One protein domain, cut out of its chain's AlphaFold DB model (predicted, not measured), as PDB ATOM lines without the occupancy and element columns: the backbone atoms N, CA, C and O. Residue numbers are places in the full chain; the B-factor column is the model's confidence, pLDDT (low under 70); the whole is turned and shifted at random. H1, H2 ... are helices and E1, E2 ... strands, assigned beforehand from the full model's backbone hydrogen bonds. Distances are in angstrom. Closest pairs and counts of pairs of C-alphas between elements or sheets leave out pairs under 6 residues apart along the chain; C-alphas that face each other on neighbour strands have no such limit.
ATOM      1  N   THR A   3     -10.716  -0.093 -38.928       97.50
ATOM      2  CA  THR A   3     -10.099  -0.553 -40.184       97.50
ATOM      3  C   THR A   3     -10.146  -2.078 -40.231       97.50
ATOM      4  O   THR A   3     -10.258  -2.710 -39.187       97.50
ATOM      5  N   ASP A   4     -10.093  -2.692 -41.406       96.38
ATOM      6  CA  ASP A   4      -9.962  -4.146 -41.498       96.38
ATOM      7  C   ASP A   4      -8.532  -4.616 -41.143       96.38
ATOM      8  O   ASP A   4      -7.580  -3.830 -41.242       96.38
ATOM      9  N   PRO A   5      -8.354  -5.888 -40.736       96.56
ATOM     10  CA  PRO A   5      -7.039  -6.430 -40.396       96.56
ATOM     11  C   PRO A   5      -6.001  -6.357 -41.526       96.56
ATOM     12  O   PRO A   5      -4.806  -6.284 -41.241       96.56
ATOM     13  N   GLU A   6      -6.424  -6.376 -42.794       96.94
ATOM     14  CA  GLU A   6      -5.510  -6.347 -43.944       96.94
ATOM     15  C   GLU A   6      -4.940  -4.938 -44.168       96.94
ATOM     16  O   GLU A   6      -3.752  -4.779 -44.459       96.94
ATOM     17  N   THR A   7      -5.765  -3.905 -43.979       96.50
ATOM     18  CA  THR A   7      -5.390  -2.496 -44.155       96.50
ATOM     19  C   THR A   7      -4.641  -1.925 -42.946       96.50
ATOM     20  O   THR A   7      -3.815  -1.019 -43.107       96.50
ATOM     21  N   ALA A   8      -4.882  -2.449 -41.739       97.00
ATOM     22  CA  ALA A   8      -4.357  -1.889 -40.492       97.00
ATOM     23  C   ALA A   8      -2.831  -1.644 -40.471       97.00
ATOM     24  O   ALA A   8      -2.432  -0.547 -40.065       97.00
ATOM     25  N   PRO A   9      -1.958  -2.569 -40.933       97.19
ATOM     26  CA  PRO A   9      -0.509  -2.355 -40.897       97.19
ATOM     27  C   PRO A   9      -0.053  -1.190 -41.784       97.19
ATOM     28  O   PRO A   9       0.690  -0.319 -41.332       97.19
ATOM     29  N   ALA A  10      -0.541  -1.135 -43.028       98.06
ATOM     30  CA  ALA A  10      -0.188  -0.079 -43.979       98.06
ATOM     31  C   ALA A  10      -0.723   1.289 -43.528       98.06
ATOM     32  O   ALA A  10      -0.052   2.311 -43.676       98.06
ATOM     33  N   LEU A  11      -1.919   1.311 -42.936       97.69
ATOM     34  CA  LEU A  11      -2.502   2.515 -42.357       97.69
ATOM     35  C   LEU A  11      -1.684   3.028 -41.166       97.69
ATOM     36  O   LEU A  11      -1.448   4.229 -41.063       97.69
ATOM     37  N   ALA A  12      -1.232   2.137 -40.282       98.06
ATOM     38  CA  ALA A  12      -0.416   2.511 -39.135       98.06
ATOM     39  C   ALA A  12       0.928   3.129 -39.561       98.06
ATOM     40  O   ALA A  12       1.320   4.170 -39.028       98.06
ATOM     41  N   GLU A  13       1.589   2.546 -40.565       97.94
ATOM     42  CA  GLU A  13       2.814   3.093 -41.159       97.94
ATOM     43  C   GLU A  13       2.564   4.462 -41.810       97.94
ATOM     44  O   GLU A  13       3.294   5.420 -41.547       97.94
ATOM     45  N   ALA A  14       1.492   4.595 -42.597       98.38
ATOM     46  CA  ALA A  14       1.130   5.857 -43.237       98.38
ATOM     47  C   ALA A  14       0.821   6.963 -42.216       98.38
ATOM     48  O   ALA A  14       1.208   8.115 -42.418       98.38
ATOM     49  N   LEU A  15       0.158   6.630 -41.104       98.19
ATOM     50  CA  LEU A  15      -0.105   7.570 -40.016       98.19
ATOM     51  C   LEU A  15       1.183   7.975 -39.291       98.19
ATOM     52  O   LEU A  15       1.351   9.154 -38.987       98.19
ATOM     53  N   ALA A  16       2.106   7.039 -39.052       97.75
ATOM     54  CA  ALA A  16       3.407   7.351 -38.464       97.75
ATOM     55  C   ALA A  16       4.221   8.298 -39.359       97.75
ATOM     56  O   ALA A  16       4.708   9.325 -38.885       97.75
ATOM     57  N   ALA A  17       4.278   8.014 -40.662       98.44
ATOM     58  CA  ALA A  17       4.927   8.880 -41.642       98.44
ATOM     59  C   ALA A  17       4.245  10.256 -41.745       98.44
ATOM     60  O   ALA A  17       4.920  11.274 -41.877       98.44
ATOM     61  N   ALA A  18       2.911  10.316 -41.654       98.00
ATOM     62  CA  ALA A  18       2.175  11.577 -41.655       98.00
ATOM     63  C   ALA A  18       2.469  12.422 -40.405       98.00
ATOM     64  O   ALA A  18       2.616  13.636 -40.520       98.00
ATOM     65  N   VAL A  19       2.587  11.798 -39.227       97.75
ATOM     66  CA  VAL A  19       2.990  12.483 -37.987       97.75
ATOM     67  C   VAL A  19       4.371  13.116 -38.148       97.75
ATOM     68  O   VAL A  19       4.524  14.304 -37.870       97.75
ATOM     69  N   GLU A  20       5.352  12.359 -38.645       96.69
ATOM     70  CA  GLU A  20       6.699  12.879 -38.896       96.69
ATOM     71  C   GLU A  20       6.698  13.970 -39.979       96.69
ATOM     72  O   GLU A  20       7.358  14.996 -39.833       96.69
ATOM     73  N   GLY A  21       5.908  13.810 -41.044       97.94
ATOM     74  CA  GLY A  21       5.779  14.814 -42.101       97.94
ATOM     75  C   GLY A  21       5.146  16.131 -41.638       97.94
ATOM     76  O   GLY A  21       5.474  17.183 -42.185       97.94
ATOM     77  N   LEU A  22       4.255  16.087 -40.642       96.94
ATOM     78  CA  LEU A  22       3.571  17.263 -40.097       96.94
ATOM     79  C   LEU A  22       4.362  17.965 -38.993       96.94
ATOM     80  O   LEU A  22       4.334  19.189 -38.927       96.94
ATOM     81  N   PHE A  23       5.025  17.207 -38.118       97.12
ATOM     82  CA  PHE A  23       5.637  17.748 -36.898       97.12
ATOM     83  C   PHE A  23       7.159  17.564 -36.827       97.12
ATOM     84  O   PHE A  23       7.792  18.031 -35.882       97.12
ATOM     85  N   GLY A  24       7.761  16.922 -37.829       95.12
ATOM     86  CA  GLY A  24       9.179  16.583 -37.854       95.12
ATOM     87  C   GLY A  24       9.541  15.422 -36.924       95.12
ATOM     88  O   GLY A  24       8.684  14.770 -36.328       95.12
ATOM     89  N   ALA A  25      10.848  15.184 -36.794       92.62
ATOM     90  CA  ALA A  25      11.394  14.106 -35.967       92.62
ATOM     91  C   ALA A  25      11.214  14.337 -34.453       92.62
ATOM     92  O   ALA A  25      11.242  13.379 -33.686       92.62
ATOM     93  N   ASP A  26      11.036  15.593 -34.027       94.56
ATOM     94  CA  ASP A  26      10.782  15.949 -32.631       94.56
ATOM     95  C   ASP A  26       9.557  16.874 -32.503       94.56
ATOM     96  O   ASP A  26       9.689  18.104 -32.503       94.56
ATOM     97  N   PRO A  27       8.347  16.297 -32.375       96.31
ATOM     98  CA  PRO A  27       7.122  17.066 -32.182       96.31
ATOM     99  C   PRO A  27       7.108  17.920 -30.905       96.31
ATOM    100  O   PRO A  27       6.281  18.827 -30.803       96.31
ATOM    101  N   ALA A  28       7.984  17.662 -29.922       96.44
ATOM    102  CA  ALA A  28       8.046  18.465 -28.702       96.44
ATOM    103  C   ALA A  28       8.520  19.893 -29.003       96.44
ATOM    104  O   ALA A  28       7.963  20.850 -28.467       96.44
ATOM    105  N   GLU A  29       9.472  20.048 -29.917       95.44
ATOM    106  CA  GLU A  29      10.022  21.349 -30.307       95.44
ATOM    107  C   GLU A  29       9.231  22.016 -31.450       95.44
ATOM    108  O   GLU A  29       9.530  23.145 -31.844       95.44
ATOM    109  N   HIS A  30       8.196  21.354 -31.986       96.69
ATOM    110  CA  HIS A  30       7.411  21.897 -33.092       96.69
ATOM    111  C   HIS A  30       6.521  23.073 -32.633       96.69
ATOM    112  O   HIS A  30       5.647  22.887 -31.778       96.69
ATOM    113  N   PRO A  31       6.661  24.281 -33.217       95.06
ATOM    114  CA  PRO A  31       6.010  25.494 -32.713       95.06
ATOM    115  C   PRO A  31       4.481  25.482 -32.850       95.06
ATOM    116  O   PRO A  31       3.790  26.182 -32.114       95.06
ATOM    117  N   GLU A  32       3.948  24.692 -33.783       95.25
ATOM    118  CA  GLU A  32       2.501  24.558 -34.003       95.25
ATOM    119  C   GLU A  32       1.881  23.388 -33.224       95.25
ATOM    120  O   GLU A  32       0.670  23.174 -33.291       95.25
ATOM    121  N   TYR A  33       2.684  22.617 -32.480       98.00
ATOM    122  CA  TYR A  33       2.173  21.493 -31.706       98.00
ATOM    123  C   TYR A  33       1.730  21.932 -30.306       98.00
ATOM    124  O   TYR A  33       2.484  22.530 -29.538       98.00
ATOM    125  N   GLY A  34       0.475  21.631 -29.967       97.38
ATOM    126  CA  GLY A  34      -0.152  22.062 -28.718       97.38
ATOM    127  C   GLY A  34       0.404  21.391 -27.456       97.38
ATOM    128  O   GLY A  34       1.289  20.534 -27.489       97.38
ATOM    129  N   ARG A  35      -0.150  21.783 -26.302       98.31
ATOM    130  CA  ARG A  35       0.089  21.159 -24.990       98.31
ATOM    131  C   ARG A  35      -1.234  20.841 -24.314       98.31
ATOM    132  O   ARG A  35      -2.239  21.511 -24.557       98.31
ATOM    133  N   ILE A  36      -1.231  19.832 -23.450       98.75
ATOM    134  CA  ILE A  36      -2.423  19.453 -22.698       98.75
ATOM    135  C   ILE A  36      -2.790  20.576 -21.723       98.75
ATOM    136  O   ILE A  36      -1.931  21.196 -21.095       98.75
ATOM    137  N   VAL A  37      -4.091  20.839 -21.597       98.50
ATOM    138  CA  VAL A  37      -4.627  22.016 -20.898       98.50
ATOM    139  C   VAL A  37      -4.212  22.105 -19.422       98.50
ATOM    140  O   VAL A  37      -3.986  23.200 -18.909       98.50
ATOM    141  N   ASN A  38      -4.099  20.974 -18.717       98.50
ATOM    142  CA  ASN A  38      -3.665  20.910 -17.320       98.50
ATOM    143  C   ASN A  38      -3.164  19.507 -16.940       98.50
ATOM    144  O   ASN A  38      -3.336  18.550 -17.695       98.50
ATOM    145  N   GLU A  39      -2.573  19.395 -15.749       98.56
ATOM    146  CA  GLU A  39      -2.024  18.140 -15.216       98.56
ATOM    147  C   GLU A  39      -3.071  17.029 -15.088       98.56
ATOM    148  O   GLU A  39      -2.786  15.888 -15.412       98.56
ATOM    149  N   ARG A  40      -4.315  17.351 -14.704       98.50
ATOM    150  CA  ARG A  40      -5.383  16.346 -14.585       98.50
ATOM    151  C   ARG A  40      -5.685  15.675 -15.927       98.50
ATOM    152  O   ARG A  40      -5.830  14.458 -15.984       98.50
ATOM    153  N   HIS A  41      -5.809  16.453 -17.006       98.69
ATOM    154  CA  HIS A  41      -6.027  15.885 -18.341       98.69
ATOM    155  C   HIS A  41      -4.781  15.176 -18.867       98.69
ATOM    156  O   HIS A  41      -4.928  14.185 -19.575       98.69
ATOM    157  N   PHE A  42      -3.585  15.650 -18.505       98.81
ATOM    158  CA  PHE A  42      -2.336  14.971 -18.827       98.81
ATOM    159  C   PHE A  42      -2.287  13.581 -18.185       98.81
ATOM    160  O   PHE A  42      -2.142  12.599 -18.903       98.81
ATOM    161  N   ASP A  43      -2.490  13.495 -16.868       98.62
ATOM    162  CA  ASP A  43      -2.432  12.243 -16.106       98.62
ATOM    163  C   ASP A  43      -3.497  11.245 -16.594       98.62
ATOM    164  O   ASP A  43      -3.235  10.049 -16.712       98.62
ATOM    165  N   ARG A  44      -4.694  11.738 -16.946       98.50
ATOM    166  CA  ARG A  44      -5.748  10.919 -17.566       98.50
ATOM    167  C   ARG A  44      -5.305  10.349 -18.914       98.50
ATOM    168  O   ARG A  44      -5.481   9.163 -19.148       98.50
ATOM    169  N   LEU A  45      -4.736  11.174 -19.794       98.69
ATOM    170  CA  LEU A  45      -4.314  10.757 -21.135       98.69
ATOM    171  C   LEU A  45      -3.134   9.785 -21.103       98.69
ATOM    172  O   LEU A  45      -3.139   8.797 -21.833       98.69
ATOM    173  N   THR A  46      -2.131  10.030 -20.260       98.38
ATOM    174  CA  THR A  46      -0.964   9.144 -20.161       98.38
ATOM    175  C   THR A  46      -1.333   7.767 -19.619       98.38
ATOM    176  O   THR A  46      -0.756   6.775 -20.060       98.38
ATOM    177  N   ALA A  47      -2.358   7.672 -18.764       98.12
ATOM    178  CA  ALA A  47      -2.913   6.393 -18.323       98.12
ATOM    179  C   ALA A  47      -3.518   5.557 -19.472       98.12
ATOM    180  O   ALA A  47      -3.596   4.335 -19.354       98.12
ATOM    181  N   LEU A  48      -3.903   6.178 -20.596       98.31
ATOM    182  CA  LEU A  48      -4.458   5.479 -21.762       98.31
ATOM    183  C   LEU A  48      -3.382   4.900 -22.691       98.31
ATOM    184  O   LEU A  48      -3.689   3.997 -23.470       98.31
ATOM    185  N   LEU A  49      -2.133   5.379 -22.615       97.88
ATOM    186  CA  LEU A  49      -1.056   5.014 -23.552       97.88
ATOM    187  C   LEU A  49      -0.717   3.515 -23.541       97.88
ATOM    188  O   LEU A  49      -0.244   2.995 -24.545       97.88
ATOM    189  N   GLY A  50      -0.989   2.816 -22.435       96.25
ATOM    190  CA  GLY A  50      -0.786   1.369 -22.306       96.25
ATOM    191  C   GLY A  50      -1.900   0.498 -22.899       96.25
ATOM    192  O   GLY A  50      -1.865  -0.714 -22.722       96.25
ATOM    193  N   SER A  51      -2.898   1.087 -23.565       97.62
ATOM    194  CA  SER A  51      -4.068   0.366 -24.102       97.62
ATOM    195  C   SER A  51      -3.804  -0.383 -25.416       97.62
ATOM    196  O   SER A  51      -4.723  -0.976 -25.974       97.62
ATOM    197  N   GLY A  52      -2.579  -0.323 -25.935       97.00
ATOM    198  CA  GLY A  52      -2.175  -0.943 -27.192       97.00
ATOM    199  C   GLY A  52      -0.680  -0.764 -27.439       97.00
ATOM    200  O   GLY A  52       0.068  -0.339 -26.555       97.00
ATOM    201  N   THR A  53      -0.252  -1.061 -28.658       97.81
ATOM    202  CA  THR A  53       1.146  -0.955 -29.081       97.81
ATOM    203  C   THR A  53       1.384   0.374 -29.793       97.81
ATOM    204  O   THR A  53       0.777   0.644 -30.828       97.81
ATOM    205  N   ALA A  54       2.278   1.220 -29.276       97.88
ATOM    206  CA  ALA A  54       2.607   2.484 -29.936       97.88
ATOM    207  C   ALA A  54       3.400   2.245 -31.232       97.88
ATOM    208  O   ALA A  54       4.526   1.755 -31.196       97.88
ATOM    209  N   VAL A  55       2.814   2.625 -32.370       97.06
ATOM    210  CA  VAL A  55       3.472   2.598 -33.691       97.06
ATOM    211  C   VAL A  55       4.302   3.864 -33.911       97.06
ATOM    212  O   VAL A  55       5.355   3.833 -34.537       97.06
ATOM    213  N   THR A  56       3.844   4.982 -33.351       97.75
ATOM    214  CA  THR A  56       4.594   6.236 -33.219       97.75
ATOM    215  C   THR A  56       4.162   6.950 -31.936       97.75
ATOM    216  O   THR A  56       3.075   6.680 -31.413       97.75
ATOM    217  N   GLY A  57       4.993   7.860 -31.428       97.25
ATOM    218  CA  GLY A  57       4.705   8.665 -30.239       97.25
ATOM    219  C   GLY A  57       4.981   7.952 -28.910       97.25
ATOM    220  O   GLY A  57       6.016   7.319 -28.729       97.25
ATOM    221  N   GLY A  58       4.093   8.131 -27.930       96.88
ATOM    222  CA  GLY A  58       4.199   7.569 -26.575       96.88
ATOM    223  C   GLY A  58       5.070   8.370 -25.595       96.88
ATOM    224  O   GLY A  58       4.842   8.316 -24.383       96.88
ATOM    225  N   ALA A  59       6.026   9.159 -26.092       97.88
ATOM    226  CA  ALA A  59       6.803  10.077 -25.263       97.88
ATOM    227  C   ALA A  59       5.899  11.149 -24.633       97.88
ATOM    228  O   ALA A  59       4.990  11.676 -25.276       97.88
ATOM    229  N   HIS A  60       6.149  11.477 -23.370       98.31
ATOM    230  CA  HIS A  60       5.374  12.475 -22.648       98.31
ATOM    231  C   HIS A  60       6.208  13.133 -21.549       98.31
ATOM    232  O   HIS A  60       7.086  12.506 -20.961       98.31
ATOM    233  N   ASP A  61       5.897  14.392 -21.260       98.38
ATOM    234  CA  ASP A  61       6.488  15.164 -20.174       98.38
ATOM    235  C   ASP A  61       5.397  15.932 -19.422       98.38
ATOM    236  O   ASP A  61       4.674  16.764 -19.981       98.38
ATOM    237  N   ARG A  62       5.284  15.637 -18.126       98.25
ATOM    238  CA  ARG A  62       4.265  16.209 -17.244       98.25
ATOM    239  C   ARG A  62       4.511  17.686 -16.970       98.25
ATOM    240  O   ARG A  62       3.539  18.431 -16.858       98.25
ATOM    241  N   GLU A  63       5.771  18.118 -16.885       98.06
ATOM    242  CA  GLU A  63       6.126  19.504 -16.561       98.06
ATOM    243  C   GLU A  63       5.656  20.452 -17.670       98.06
ATOM    244  O   GLU A  63       4.917  21.413 -17.427       98.06
ATOM    245  N   THR A  64       5.984  20.118 -18.918       97.81
ATOM    246  CA  THR A  64       5.525  20.879 -20.086       97.81
ATOM    247  C   THR A  64       4.111  20.510 -20.549       97.81
ATOM    248  O   THR A  64       3.562  21.185 -21.424       97.81
ATOM    249  N   LYS A  65       3.480  19.493 -19.944       98.50
ATOM    250  CA  LYS A  65       2.185  18.916 -20.355       98.50
ATOM    251  C   LYS A  65       2.197  18.466 -21.821       98.50
ATOM    252  O   LYS A  65       1.219  18.637 -22.552       98.50
ATOM    253  N   TYR A  66       3.328  17.929 -22.256       98.62
ATOM    254  CA  TYR A  66       3.550  17.429 -23.603       98.62
ATOM    255  C   TYR A  66       3.211  15.943 -23.685       98.62
ATOM    256  O   TYR A  66       3.709  15.147 -22.899       98.62
ATOM    257  N   ILE A  67       2.407  15.555 -24.670       98.75
ATOM    258  CA  ILE A  67       2.224  14.155 -25.062       98.75
ATOM    259  C   ILE A  67       2.479  14.103 -26.565       98.75
ATOM    260  O   ILE A  67       1.867  14.874 -27.306       98.75
ATOM    261  N   ALA A  68       3.382  13.233 -27.009       98.44
ATOM    262  CA  ALA A  68       3.698  13.060 -28.421       98.44
ATOM    263  C   ALA A  68       2.453  12.633 -29.223       98.44
ATOM    264  O   ALA A  68       1.615  11.903 -28.681       98.44
ATOM    265  N   PRO A  69       2.323  13.025 -30.507       98.50
ATOM    266  CA  PRO A  69       1.287  12.486 -31.383       98.50
ATOM    267  C   PRO A  69       1.430  10.966 -31.446       98.50
ATOM    268  O   PRO A  69       2.429  10.449 -31.943       98.50
ATOM    269  N   THR A  70       0.466  10.250 -30.874       98.69
ATOM    270  CA  THR A  70       0.579   8.814 -30.621       98.69
ATOM    271  C   THR A  70      -0.449   8.051 -31.434       98.69
ATOM    272  O   THR A  70      -1.640   8.352 -31.371       98.69
ATOM    273  N   VAL A  71      -0.002   7.025 -32.154       98.69
ATOM    274  CA  VAL A  71      -0.876   6.054 -32.826       98.69
ATOM    275  C   VAL A  71      -0.706   4.714 -32.124       98.69
ATOM    276  O   VAL A  71       0.413   4.208 -32.039       98.69
ATOM    277  N   LEU A  72      -1.802   4.155 -31.611       98.62
ATOM    278  CA  LEU A  72      -1.808   2.850 -30.949       98.62
ATOM    279  C   LEU A  72      -2.404   1.804 -31.893       98.62
ATOM    280  O   LEU A  72      -3.551   1.944 -32.302       98.62
ATOM    281  N   ALA A  73      -1.643   0.768 -32.227       97.81
ATOM    282  CA  ALA A  73      -2.138  -0.451 -32.862       97.81
ATOM    283  C   ALA A  73      -2.524  -1.499 -31.805       97.81
ATOM    284  O   ALA A  73      -2.299  -1.295 -30.610       97.81
ATOM    285  N   ASP A  74      -3.106  -2.614 -32.250       94.81
ATOM    286  CA  ASP A  74      -3.503  -3.750 -31.403       94.81
ATOM    287  C   ASP A  74      -4.411  -3.352 -30.225       94.81
ATOM    288  O   ASP A  74      -4.314  -3.897 -29.124       94.81
ATOM    289  N   VAL A  75      -5.287  -2.366 -30.439       98.00
ATOM    290  CA  VAL A  75      -6.194  -1.874 -29.399       98.00
ATOM    291  C   VAL A  75      -7.435  -2.755 -29.358       98.00
ATOM    292  O   VAL A  75      -8.182  -2.846 -30.334       98.00
ATOM    293  N   ALA A  76      -7.682  -3.376 -28.205       97.00
ATOM    294  CA  ALA A  76      -8.905  -4.136 -27.987       97.00
ATOM    295  C   ALA A  76     -10.142  -3.205 -27.965       97.00
ATOM    296  O   ALA A  76     -10.059  -2.090 -27.441       97.00
ATOM    297  N   PRO A  77     -11.309  -3.648 -28.475       95.00
ATOM    298  CA  PRO A  77     -12.559  -2.876 -28.459       95.00
ATOM    299  C   PRO A  77     -12.991  -2.330 -27.089       95.00
ATOM    300  O   PRO A  77     -13.680  -1.307 -27.030       95.00
ATOM    301  N   ASP A  78     -12.619  -3.025 -26.014       95.75
ATOM    302  CA  ASP A  78     -12.934  -2.739 -24.612       95.75
ATOM    303  C   ASP A  78     -11.741  -2.159 -23.828       95.75
ATOM    304  O   ASP A  78     -11.822  -1.979 -22.611       95.75
ATOM    305  N   ALA A  79     -10.633  -1.840 -24.508       97.62
ATOM    306  CA  ALA A  79      -9.464  -1.248 -23.873       97.62
ATOM    307  C   ALA A  79      -9.795   0.130 -23.258       97.62
ATOM    308  O   ALA A  79     -10.640   0.852 -23.794       97.62
ATOM    309  N   PRO A  80      -9.095   0.565 -22.191       97.38
ATOM    310  CA  PRO A  80      -9.392   1.831 -21.511       97.38
ATOM    311  C   PRO A  80      -9.449   3.057 -22.434       97.38
ATOM    312  O   PRO A  80     -10.323   3.903 -22.269       97.38
ATOM    313  N   VAL A  81      -8.577   3.133 -23.451       98.00
ATOM    314  CA  VAL A  81      -8.578   4.218 -24.458       98.00
ATOM    315  C   VAL A  81      -9.871   4.307 -25.285       98.00
ATOM    316  O   VAL A  81     -10.147   5.351 -25.868       98.00
ATOM    317  N   MET A  82     -10.665   3.234 -25.333       97.75
ATOM    318  CA  MET A  82     -11.949   3.151 -26.040       97.75
ATOM    319  C   MET A  82     -13.163   3.349 -25.117       97.75
ATOM    320  O   MET A  82     -14.295   3.325 -25.601       97.75
ATOM    321  N   GLY A  83     -12.949   3.523 -23.807       94.38
ATOM    322  CA  GLY A  83     -14.018   3.642 -22.810       94.38
ATOM    323  C   GLY A  83     -14.541   5.064 -22.588       94.38
ATOM    324  O   GLY A  83     -15.624   5.235 -22.034       94.38
ATOM    325  N   GLU A  84     -13.798   6.086 -23.009       92.44
ATOM    326  CA  GLU A  84     -14.179   7.492 -22.866       92.44
ATOM    327  C   GLU A  84     -13.662   8.340 -24.035       92.44
ATOM    328  O   GLU A  84     -12.838   7.900 -24.841       92.44
ATOM    329  N   GLU A  85     -14.125   9.586 -24.129       97.44
ATOM    330  CA  GLU A  85     -13.600  10.525 -25.116       97.44
ATOM    331  C   GLU A  85     -12.126  10.857 -24.828       97.44
ATOM    332  O   GLU A  85     -11.754  11.365 -23.763       97.44
ATOM    333  N   ILE A  86     -11.266  10.596 -25.816       98.44
ATOM    334  CA  ILE A  86      -9.818  10.761 -25.667       98.44
ATOM    335  C   ILE A  86      -9.469  12.229 -25.444       98.44
ATOM    336  O   ILE A  86      -8.806  12.544 -24.467       98.44
ATOM    337  N   PHE A  87      -9.917  13.146 -26.306       98.19
ATOM    338  CA  PHE A  87      -9.650  14.589 -26.180       98.19
ATOM    339  C   PHE A  87      -8.155  14.935 -25.978       98.19
ATOM    340  O   PHE A  87      -7.774  15.759 -25.141       98.19
ATOM    341  N   GLY A  88      -7.291  14.254 -26.730       98.25
ATOM    342  CA  GLY A  88      -5.837  14.377 -26.677       98.25
ATOM    343  C   GLY A  88      -5.169  13.666 -27.856       98.25
ATOM    344  O   GLY A  88      -5.863  13.081 -28.689       98.25
ATOM    345  N   PRO A  89      -3.832  13.712 -27.954       98.44
ATOM    346  CA  PRO A  89      -3.095  13.298 -29.146       98.44
ATOM    347  C   PRO A  89      -2.839  11.781 -29.191       98.44
ATOM    348  O   PRO A  89      -1.715  11.343 -29.416       98.44
ATOM    349  N   ILE A  90      -3.873  10.972 -28.947       98.75
ATOM    350  CA  ILE A  90      -3.805   9.506 -28.962       98.75
ATOM    351  C   ILE A  90      -4.847   8.994 -29.956       98.75
ATOM    352  O   ILE A  90      -6.040   9.251 -29.800       98.75
ATOM    353  N   LEU A  91      -4.403   8.274 -30.982       98.62
ATOM    354  CA  LEU A  91      -5.249   7.707 -32.025       98.62
ATOM    355  C   LEU A  91      -5.185   6.172 -31.970       98.62
ATOM    356  O   LEU A  91      -4.242   5.586 -32.503       98.62
ATOM    357  N   PRO A  92      -6.166   5.500 -31.342       98.50
ATOM    358  CA  PRO A  92      -6.238   4.044 -31.343       98.50
ATOM    359  C   PRO A  92      -6.714   3.513 -32.697       98.50
ATOM    360  O   PRO A  92      -7.644   4.065 -33.295       98.50
ATOM    361  N   LEU A  93      -6.113   2.423 -33.163       98.38
ATOM    362  CA  LEU A  93      -6.541   1.631 -34.310       98.38
ATOM    363  C   LEU A  93      -7.186   0.347 -33.788       98.38
ATOM    364  O   LEU A  93      -6.538  -0.441 -33.102       98.38
ATOM    365  N   VAL A  94      -8.462   0.157 -34.112       98.38
ATOM    366  CA  VAL A  94      -9.235  -1.039 -33.761       98.38
ATOM    367  C   VAL A  94      -9.584  -1.752 -35.060       98.38
ATOM    368  O   VAL A  94     -10.130  -1.134 -35.981       98.38
ATOM    369  N   THR A  95      -9.245  -3.034 -35.147       98.12
ATOM    370  CA  THR A  95      -9.569  -3.855 -36.313       98.12
ATOM    371  C   THR A  95     -10.993  -4.393 -36.225       98.12
ATOM    372  O   THR A  95     -11.397  -4.839 -35.154       98.12
ATOM    373  N   VAL A  96     -11.728  -4.370 -37.336       97.69
ATOM    374  CA  VAL A  96     -13.087  -4.926 -37.467       97.69
ATOM    375  C   VAL A  96     -13.218  -5.708 -38.775       97.69
ATOM    376  O   VAL A  96     -12.651  -5.310 -39.795       97.69
ATOM    377  N   ASP A  97     -14.000  -6.780 -38.784       96.69
ATOM    378  CA  ASP A  97     -14.199  -7.673 -39.926       96.69
ATOM    379  C   ASP A  97     -15.266  -7.122 -40.887       96.69
ATOM    380  O   ASP A  97     -16.343  -7.678 -41.115       96.69
ATOM    381  N   GLY A  98     -14.935  -5.985 -41.497       96.31
ATOM    382  CA  GLY A  98     -15.724  -5.358 -42.551       96.31
ATOM    383  C   GLY A  98     -16.820  -4.409 -42.056       96.31
ATOM    384  O   GLY A  98     -16.863  -3.971 -40.906       96.31
ATOM    385  N   LEU A  99     -17.695  -4.022 -42.989       97.69
ATOM    386  CA  LEU A  99     -18.635  -2.917 -42.785       97.69
ATOM    387  C   LEU A  99     -19.722  -3.224 -41.748       97.69
ATOM    388  O   LEU A  99     -20.088  -2.333 -40.987       97.69
ATOM    389  N   ASP A 100     -20.239  -4.453 -41.721       98.44
ATOM    390  CA  ASP A 100     -21.322  -4.827 -40.803       98.44
ATOM    391  C   ASP A 100     -20.866  -4.725 -39.345       98.44
ATOM    392  O   ASP A 100     -21.564  -4.138 -38.517       98.44
ATOM    393  N   GLU A 101     -19.661  -5.215 -39.046       98.38
ATOM    394  CA  GLU A 101     -19.075  -5.082 -37.715       98.38
ATOM    395  C   GLU A 101     -18.751  -3.622 -37.391       98.38
ATOM    396  O   GLU A 101     -19.037  -3.173 -36.286       98.38
ATOM    397  N   ALA A 102     -18.240  -2.843 -38.350       98.31
ATOM    398  CA  ALA A 102     -17.994  -1.417 -38.136       98.31
ATOM    399  C   ALA A 102     -19.283  -0.651 -37.776       98.31
ATOM    400  O   ALA A 102     -19.282   0.168 -36.856       98.31
ATOM    401  N   ILE A 103     -20.391  -0.921 -38.478       98.69
ATOM    402  CA  ILE A 103     -21.703  -0.319 -38.200       98.69
ATOM    403  C   ILE A 103     -22.216  -0.762 -36.827       98.69
ATOM    404  O   ILE A 103     -22.653   0.085 -36.045       98.69
ATOM    405  N   GLY A 104     -22.125  -2.056 -36.505       98.50
ATOM    406  CA  GLY A 104     -22.481  -2.580 -35.183       98.50
ATOM    407  C   GLY A 104     -21.678  -1.910 -34.067       98.50
ATOM    408  O   GLY A 104     -22.250  -1.381 -33.120       98.50
ATOM    409  N   PHE A 105     -20.360  -1.807 -34.245       98.31
ATOM    410  CA  PHE A 105     -19.448  -1.157 -33.307       98.31
ATOM    411  C   PHE A 105     -19.837   0.297 -33.014       98.31
ATOM    412  O   PHE A 105     -19.756   0.741 -31.864       98.31
ATOM    413  N   ILE A 106     -20.228   1.047 -34.051       98.44
ATOM    414  CA  ILE A 106     -20.671   2.441 -33.929       98.44
ATOM    415  C   ILE A 106     -22.006   2.514 -33.182       98.44
ATOM    416  O   ILE A 106     -22.153   3.336 -32.283       98.44
ATOM    417  N   ASN A 107     -22.967   1.662 -33.543       98.44
ATOM    418  CA  ASN A 107     -24.323   1.698 -32.994       98.44
ATOM    419  C   ASN A 107     -24.423   1.185 -31.549       98.44
ATOM    420  O   ASN A 107     -25.338   1.591 -30.834       98.44
ATOM    421  N   ASP A 108     -23.483   0.347 -31.109       97.81
ATOM    422  CA  ASP A 108     -23.381  -0.123 -29.720       97.81
ATOM    423  C   ASP A 108     -22.838   0.952 -28.756       97.81
ATOM    424  O   ASP A 108     -22.675   0.702 -27.559       97.81
ATOM    425  N   ARG A 109     -22.540   2.154 -29.260       97.62
ATOM    426  CA  ARG A 109     -22.006   3.291 -28.503       97.62
ATOM    427  C   ARG A 109     -22.900   4.515 -28.647       97.62
ATOM    428  O   ARG A 109     -23.758   4.606 -29.524       97.62
ATOM    429  N   ASP A 110     -22.666   5.486 -27.771       97.94
ATOM    430  CA  ASP A 110     -23.357   6.764 -27.829       97.94
ATOM    431  C   ASP A 110     -23.125   7.473 -29.166       97.94
ATOM    432  O   ASP A 110     -22.034   7.458 -29.742       97.94
ATOM    433  N   LYS A 111     -24.182   8.127 -29.658       98.56
ATOM    434  CA  LYS A 111     -24.185   8.793 -30.962       98.56
ATOM    435  C   LYS A 111     -23.136   9.906 -31.001       98.56
ATOM    436  O   LYS A 111     -23.281  10.889 -30.263       98.56
ATOM    437  N   PRO A 112     -22.120   9.817 -31.877       98.44
ATOM    438  CA  PRO A 112     -21.029  10.773 -31.882       98.44
ATOM    439  C   PRO A 112     -21.449  12.102 -32.510       98.44
ATOM    440  O   PRO A 112     -22.346  12.173 -33.357       98.44
ATOM    441  N   LEU A 113     -20.728  13.167 -32.155       98.56
ATOM    442  CA  LEU A 113     -20.908  14.475 -32.785       98.56
ATOM    443  C   LEU A 113     -20.592  14.422 -34.286       98.56
ATOM    444  O   LEU A 113     -21.306  15.009 -35.094       98.56
ATOM    445  N   ALA A 114     -19.546  13.690 -34.668       98.31
ATOM    446  CA  ALA A 114     -19.156  13.506 -36.056       98.31
ATOM    447  C   ALA A 114     -18.789  12.047 -36.333       98.31
ATOM    448  O   ALA A 114     -18.121  11.400 -35.528       98.31
ATOM    449  N   LEU A 115     -19.187  11.565 -37.508       98.44
ATOM    450  CA  LEU A 115     -18.721  10.314 -38.092       98.44
ATOM    451  C   LEU A 115     -17.882  10.632 -39.333       98.44
ATOM    452  O   LEU A 115     -18.254  11.481 -40.145       98.44
ATOM    453  N   TYR A 116     -16.760   9.938 -39.500       98.50
ATOM    454  CA  TYR A 116     -15.912  10.076 -40.679       98.50
ATOM    455  C   TYR A 116     -15.722   8.733 -41.363       98.50
ATOM    456  O   TYR A 116     -15.501   7.727 -40.694       98.50
ATOM    457  N   ALA A 117     -15.762   8.735 -42.693       97.94
ATOM    458  CA  ALA A 117     -15.495   7.546 -43.489       97.94
ATOM    459  C   ALA A 117     -14.583   7.870 -44.673       97.94
ATOM    460  O   ALA A 117     -14.756   8.884 -45.352       97.94
ATOM    461  N   PHE A 118     -13.632   6.981 -44.934       97.69
ATOM    462  CA  PHE A 118     -12.747   7.033 -46.093       97.69
ATOM    463  C   PHE A 118     -13.089   5.849 -46.992       97.69
ATOM    464  O   PHE A 118     -12.751   4.711 -46.689       97.69
ATOM    465  N   THR A 119     -13.832   6.108 -48.065       96.31
ATOM    466  CA  THR A 119     -14.252   5.082 -49.021       96.31
ATOM    467  C   THR A 119     -14.579   5.727 -50.363       96.31
ATOM    468  O   THR A 119     -15.106   6.841 -50.409       96.31
ATOM    469  N   ASP A 120     -14.273   5.027 -51.450       96.44
ATOM    470  CA  ASP A 120     -14.717   5.342 -52.809       96.44
ATOM    471  C   ASP A 120     -15.998   4.582 -53.196       96.44
ATOM    472  O   ASP A 120     -16.623   4.904 -54.208       96.44
ATOM    473  N   SER A 121     -16.429   3.614 -52.377       97.75
ATOM    474  CA  SER A 121     -17.589   2.769 -52.637       97.75
ATOM    475  C   SER A 121     -18.898   3.499 -52.318       97.75
ATOM    476  O   SER A 121     -19.180   3.795 -51.148       97.75
ATOM    477  N   PRO A 122     -19.767   3.741 -53.320       97.75
ATOM    478  CA  PRO A 122     -21.072   4.353 -53.085       97.75
ATOM    479  C   PRO A 122     -21.953   3.509 -52.160       97.75
ATOM    480  O   PRO A 122     -22.667   4.067 -51.332       97.75
ATOM    481  N   ALA A 123     -21.852   2.179 -52.254       98.06
ATOM    482  CA  ALA A 123     -22.618   1.255 -51.425       98.06
ATOM    483  C   ALA A 123     -22.210   1.345 -49.947       98.06
ATOM    484  O   ALA A 123     -23.071   1.404 -49.074       98.06
ATOM    485  N   VAL A 124     -20.905   1.424 -49.657       97.75
ATOM    486  CA  VAL A 124     -20.413   1.607 -48.280       97.75
ATOM    487  C   VAL A 124     -20.898   2.945 -47.723       97.75
ATOM    488  O   VAL A 124     -21.400   3.005 -46.602       97.75
ATOM    489  N   ARG A 125     -20.804   4.016 -48.521       97.88
ATOM    490  CA  ARG A 125     -21.275   5.348 -48.126       97.88
ATOM    491  C   ARG A 125     -22.772   5.361 -47.818       97.88
ATOM    492  O   ARG A 125     -23.164   5.924 -46.802       97.88
ATOM    493  N   GLU A 126     -23.596   4.789 -48.689       98.38
ATOM    494  CA  GLU A 126     -25.050   4.735 -48.508       98.38
ATOM    495  C   GLU A 126     -25.417   4.010 -47.214       98.38
ATOM    496  O   GLU A 126     -26.166   4.552 -46.401       98.38
ATOM    497  N   ARG A 127     -24.821   2.838 -46.985       98.50
ATOM    498  CA  ARG A 127     -25.062   2.042 -45.780       98.50
ATOM    499  C   ARG A 127     -24.655   2.769 -44.506       98.50
ATOM    500  O   ARG A 127     -25.458   2.857 -43.588       98.50
ATOM    501  N   LEU A 128     -23.466   3.377 -44.463       98.19
ATOM    502  CA  LEU A 128     -23.036   4.166 -43.299       98.19
ATOM    503  C   LEU A 128     -24.019   5.298 -42.976       98.19
ATOM    504  O   LEU A 128     -24.336   5.516 -41.811       98.19
ATOM    505  N   LEU A 129     -24.519   6.006 -43.994       98.12
ATOM    506  CA  LEU A 129     -25.475   7.102 -43.809       98.12
ATOM    507  C   LEU A 129     -26.869   6.621 -43.382       98.12
ATOM    508  O   LEU A 129     -27.559   7.340 -42.665       98.12
ATOM    509  N   ALA A 130     -27.297   5.446 -43.846       98.56
ATOM    510  CA  ALA A 130     -28.622   4.900 -43.564       98.56
ATOM    511  C   ALA A 130     -28.693   4.139 -42.233       98.56
ATOM    512  O   ALA A 130     -29.745   4.112 -41.596       98.56
ATOM    513  N   GLU A 131     -27.593   3.507 -41.825       98.75
ATOM    514  CA  GLU A 131     -27.563   2.540 -40.723       98.75
ATOM    515  C   GLU A 131     -26.898   3.087 -39.451       98.75
ATOM    516  O   GLU A 131     -26.881   2.390 -38.441       98.75
ATOM    517  N   THR A 132     -26.383   4.323 -39.457       98.75
ATOM    518  CA  THR A 132     -25.801   4.976 -38.266       98.75
ATOM    519  C   THR A 132     -26.452   6.332 -37.973       98.75
ATOM    520  O   THR A 132     -27.199   6.881 -38.782       98.75
ATOM    521  N   SER A 133     -26.195   6.890 -36.785       98.62
ATOM    522  CA  SER A 133     -26.711   8.202 -36.371       98.62
ATOM    523  C   SER A 133     -25.613   9.024 -35.694       98.62
ATOM    524  O   SER A 133     -25.064   8.608 -34.678       98.62
ATOM    525  N   SER A 134     -25.325  10.207 -36.238       98.56
ATOM    526  CA  SER A 134     -24.352  11.174 -35.713       98.56
ATOM    527  C   SER A 134     -24.834  12.610 -35.943       98.56
ATOM    528  O   SER A 134     -25.791  12.834 -36.688       98.56
ATOM    529  N   GLY A 135     -24.184  13.589 -35.308       98.25
ATOM    530  CA  GLY A 135     -24.483  15.009 -35.535       98.25
ATOM    531  C   GLY A 135     -24.176  15.453 -36.972       98.25
ATOM    532  O   GLY A 135     -24.994  16.089 -37.634       98.25
ATOM    533  N   GLY A 136     -23.016  15.046 -37.487       97.44
ATOM    534  CA  GLY A 136     -22.614  15.232 -38.879       97.44
ATOM    535  C   GLY A 136     -21.815  14.050 -39.424       97.44
ATOM    536  O   GLY A 136     -21.310  13.216 -38.666       97.44
ATOM    537  N   VAL A 137     -21.691  13.980 -40.753       97.88
ATOM    538  CA  VAL A 137     -20.886  12.964 -41.447       97.88
ATOM    539  C   VAL A 137     -19.952  13.633 -42.453       97.88
ATOM    540  O   VAL A 137     -20.400  14.401 -43.304       97.88
ATOM    541  N   GLY A 138     -18.656  13.324 -42.379       96.88
ATOM    542  CA  GLY A 138     -17.654  13.732 -43.369       96.88
ATOM    543  C   GLY A 138     -17.106  12.530 -44.138       96.88
ATOM    544  O   GLY A 138     -16.662  11.559 -43.532       96.88
ATOM    545  N   ILE A 139     -17.106  12.596 -45.470       96.75
ATOM    546  CA  ILE A 139     -16.543  11.543 -46.329       96.75
ATOM    547  C   ILE A 139     -15.237  12.048 -46.942       96.75
ATOM    548  O   ILE A 139     -15.229  13.086 -47.598       96.75
ATOM    549  N   GLY A 140     -14.138  11.331 -46.710       95.00
ATOM    550  CA  GLY A 140     -12.816  11.609 -47.285       95.00
ATOM    551  C   GLY A 140     -12.060  12.806 -46.696       95.00
ATOM    552  O   GLY A 140     -10.870  12.948 -46.960       95.00
ATOM    553  N   LEU A 141     -12.709  13.653 -45.892       94.25
ATOM    554  CA  LEU A 141     -12.063  14.803 -45.260       94.25
ATOM    555  C   LEU A 141     -12.672  15.109 -43.880       94.25
ATOM    556  O   LEU A 141     -13.783  15.650 -43.799       94.25
ATOM    557  N   PRO A 142     -11.963  14.785 -42.785       95.38
ATOM    558  CA  PRO A 142     -12.378  15.153 -41.438       95.38
ATOM    559  C   PRO A 142     -12.444  16.672 -41.252       95.38
ATOM    560  O   PRO A 142     -11.758  17.422 -41.942       95.38
ATOM    561  N   LEU A 143     -13.267  17.129 -40.302       95.06
ATOM    562  CA  LEU A 143     -13.453  18.536 -39.896       95.06
ATOM    563  C   LEU A 143     -14.003  19.513 -40.953       95.06
ATOM    564  O   LEU A 143     -14.632  20.493 -40.572       95.06
ATOM    565  N   ALA A 144     -13.862  19.263 -42.258       95.06
ATOM    566  CA  ALA A 144     -14.257  20.227 -43.293       95.06
ATOM    567  C   ALA A 144     -15.755  20.580 -43.293       95.06
ATOM    568  O   ALA A 144     -16.132  21.690 -43.659       95.06
TER     569      ALA A 144
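AT A GLANCE: This is residues 3 to 144 of the 185 residues of the protein "Aldedh domain-containing protein" of Streptomyces microflavus (UniProt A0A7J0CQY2). What does the model look like? Two lobes lie end to end: one holds the small sheet E1 E2 E3, with H1 along one face, and H2; the other holds the parallel pair E4 and E5 with H3 and H4. What is it made of? The printed part has 142 residues, with four named helices and five named strands in the order H1 H2 E1 E2 E3 H3 E4 H4 E5; the class is mixed, helices and strands, and under half of the residues are in named elements. It is compact, with a radius of gyration of the C-alphas of 16.0 A, yet elongated, spanning 47 by 29 by 28 A.

HOW THE PARTS SIT: Where is the first helix? H1, residues 8 to 23, is on the mixed sheet of E1, residues 53 to 56, E2, residues 70 to 73, and E3, residues 90 to 92, making two layers, a helix on one face of a sheet. Its height over the sheet is 8.6 A, and its closest C-alphas to E1 are those of Ala 16 and Thr 56, 5.5 A. H2, residues 39 to 46, is not on this sheet. How do the strands pair? E1 and E2 are an antiparallel hairpin, with N 53 and O 73 within hydrogen-bond range at 2.8 A; E2 and E3 are parallel, with N 91 and O 70 at 2.8 A. What follows? H3, residues 99 to 107, and H4, residues 122 to 131, only just touch, with 3 pairs of C-alphas within 8 A, the closest Ile 103 and Leu 128 at 6.9 A. E4, residues 114 to 117, H4 and E5, residues 136 to 139, form a strand-helix-strand unit, two parallel neighbour strands with a helix between, its crossover right-handed; N 115 and O 136 are 2.9 A apart. In H1, H2, H3 and H4 every O i to N i+4 pair is within hydrogen-bond range.

IN THESE COORDINATES: Where does H1 begin? C-alpha 8 is at (-4.357, -1.889, -40.492), and H1 is 22.3 A long from first to last C-alpha. How long are H3 and H4, and where does E5 end? H3 measures 12.2 A and H4 14.1 A; C-alpha 139 is at (-16.543, 11.543, -46.329).

THE WHOLE: How large is it, and is it cut? The C-alphas farthest apart, those of Glu 63 and Ala 123, are 48.7 A apart, and the printed part has no cut. Which links are long, and is confidence low anywhere? H1 to H2, E1 to E2 and E2 to E3 are long links; no printed residue is under 70 in pLDDT.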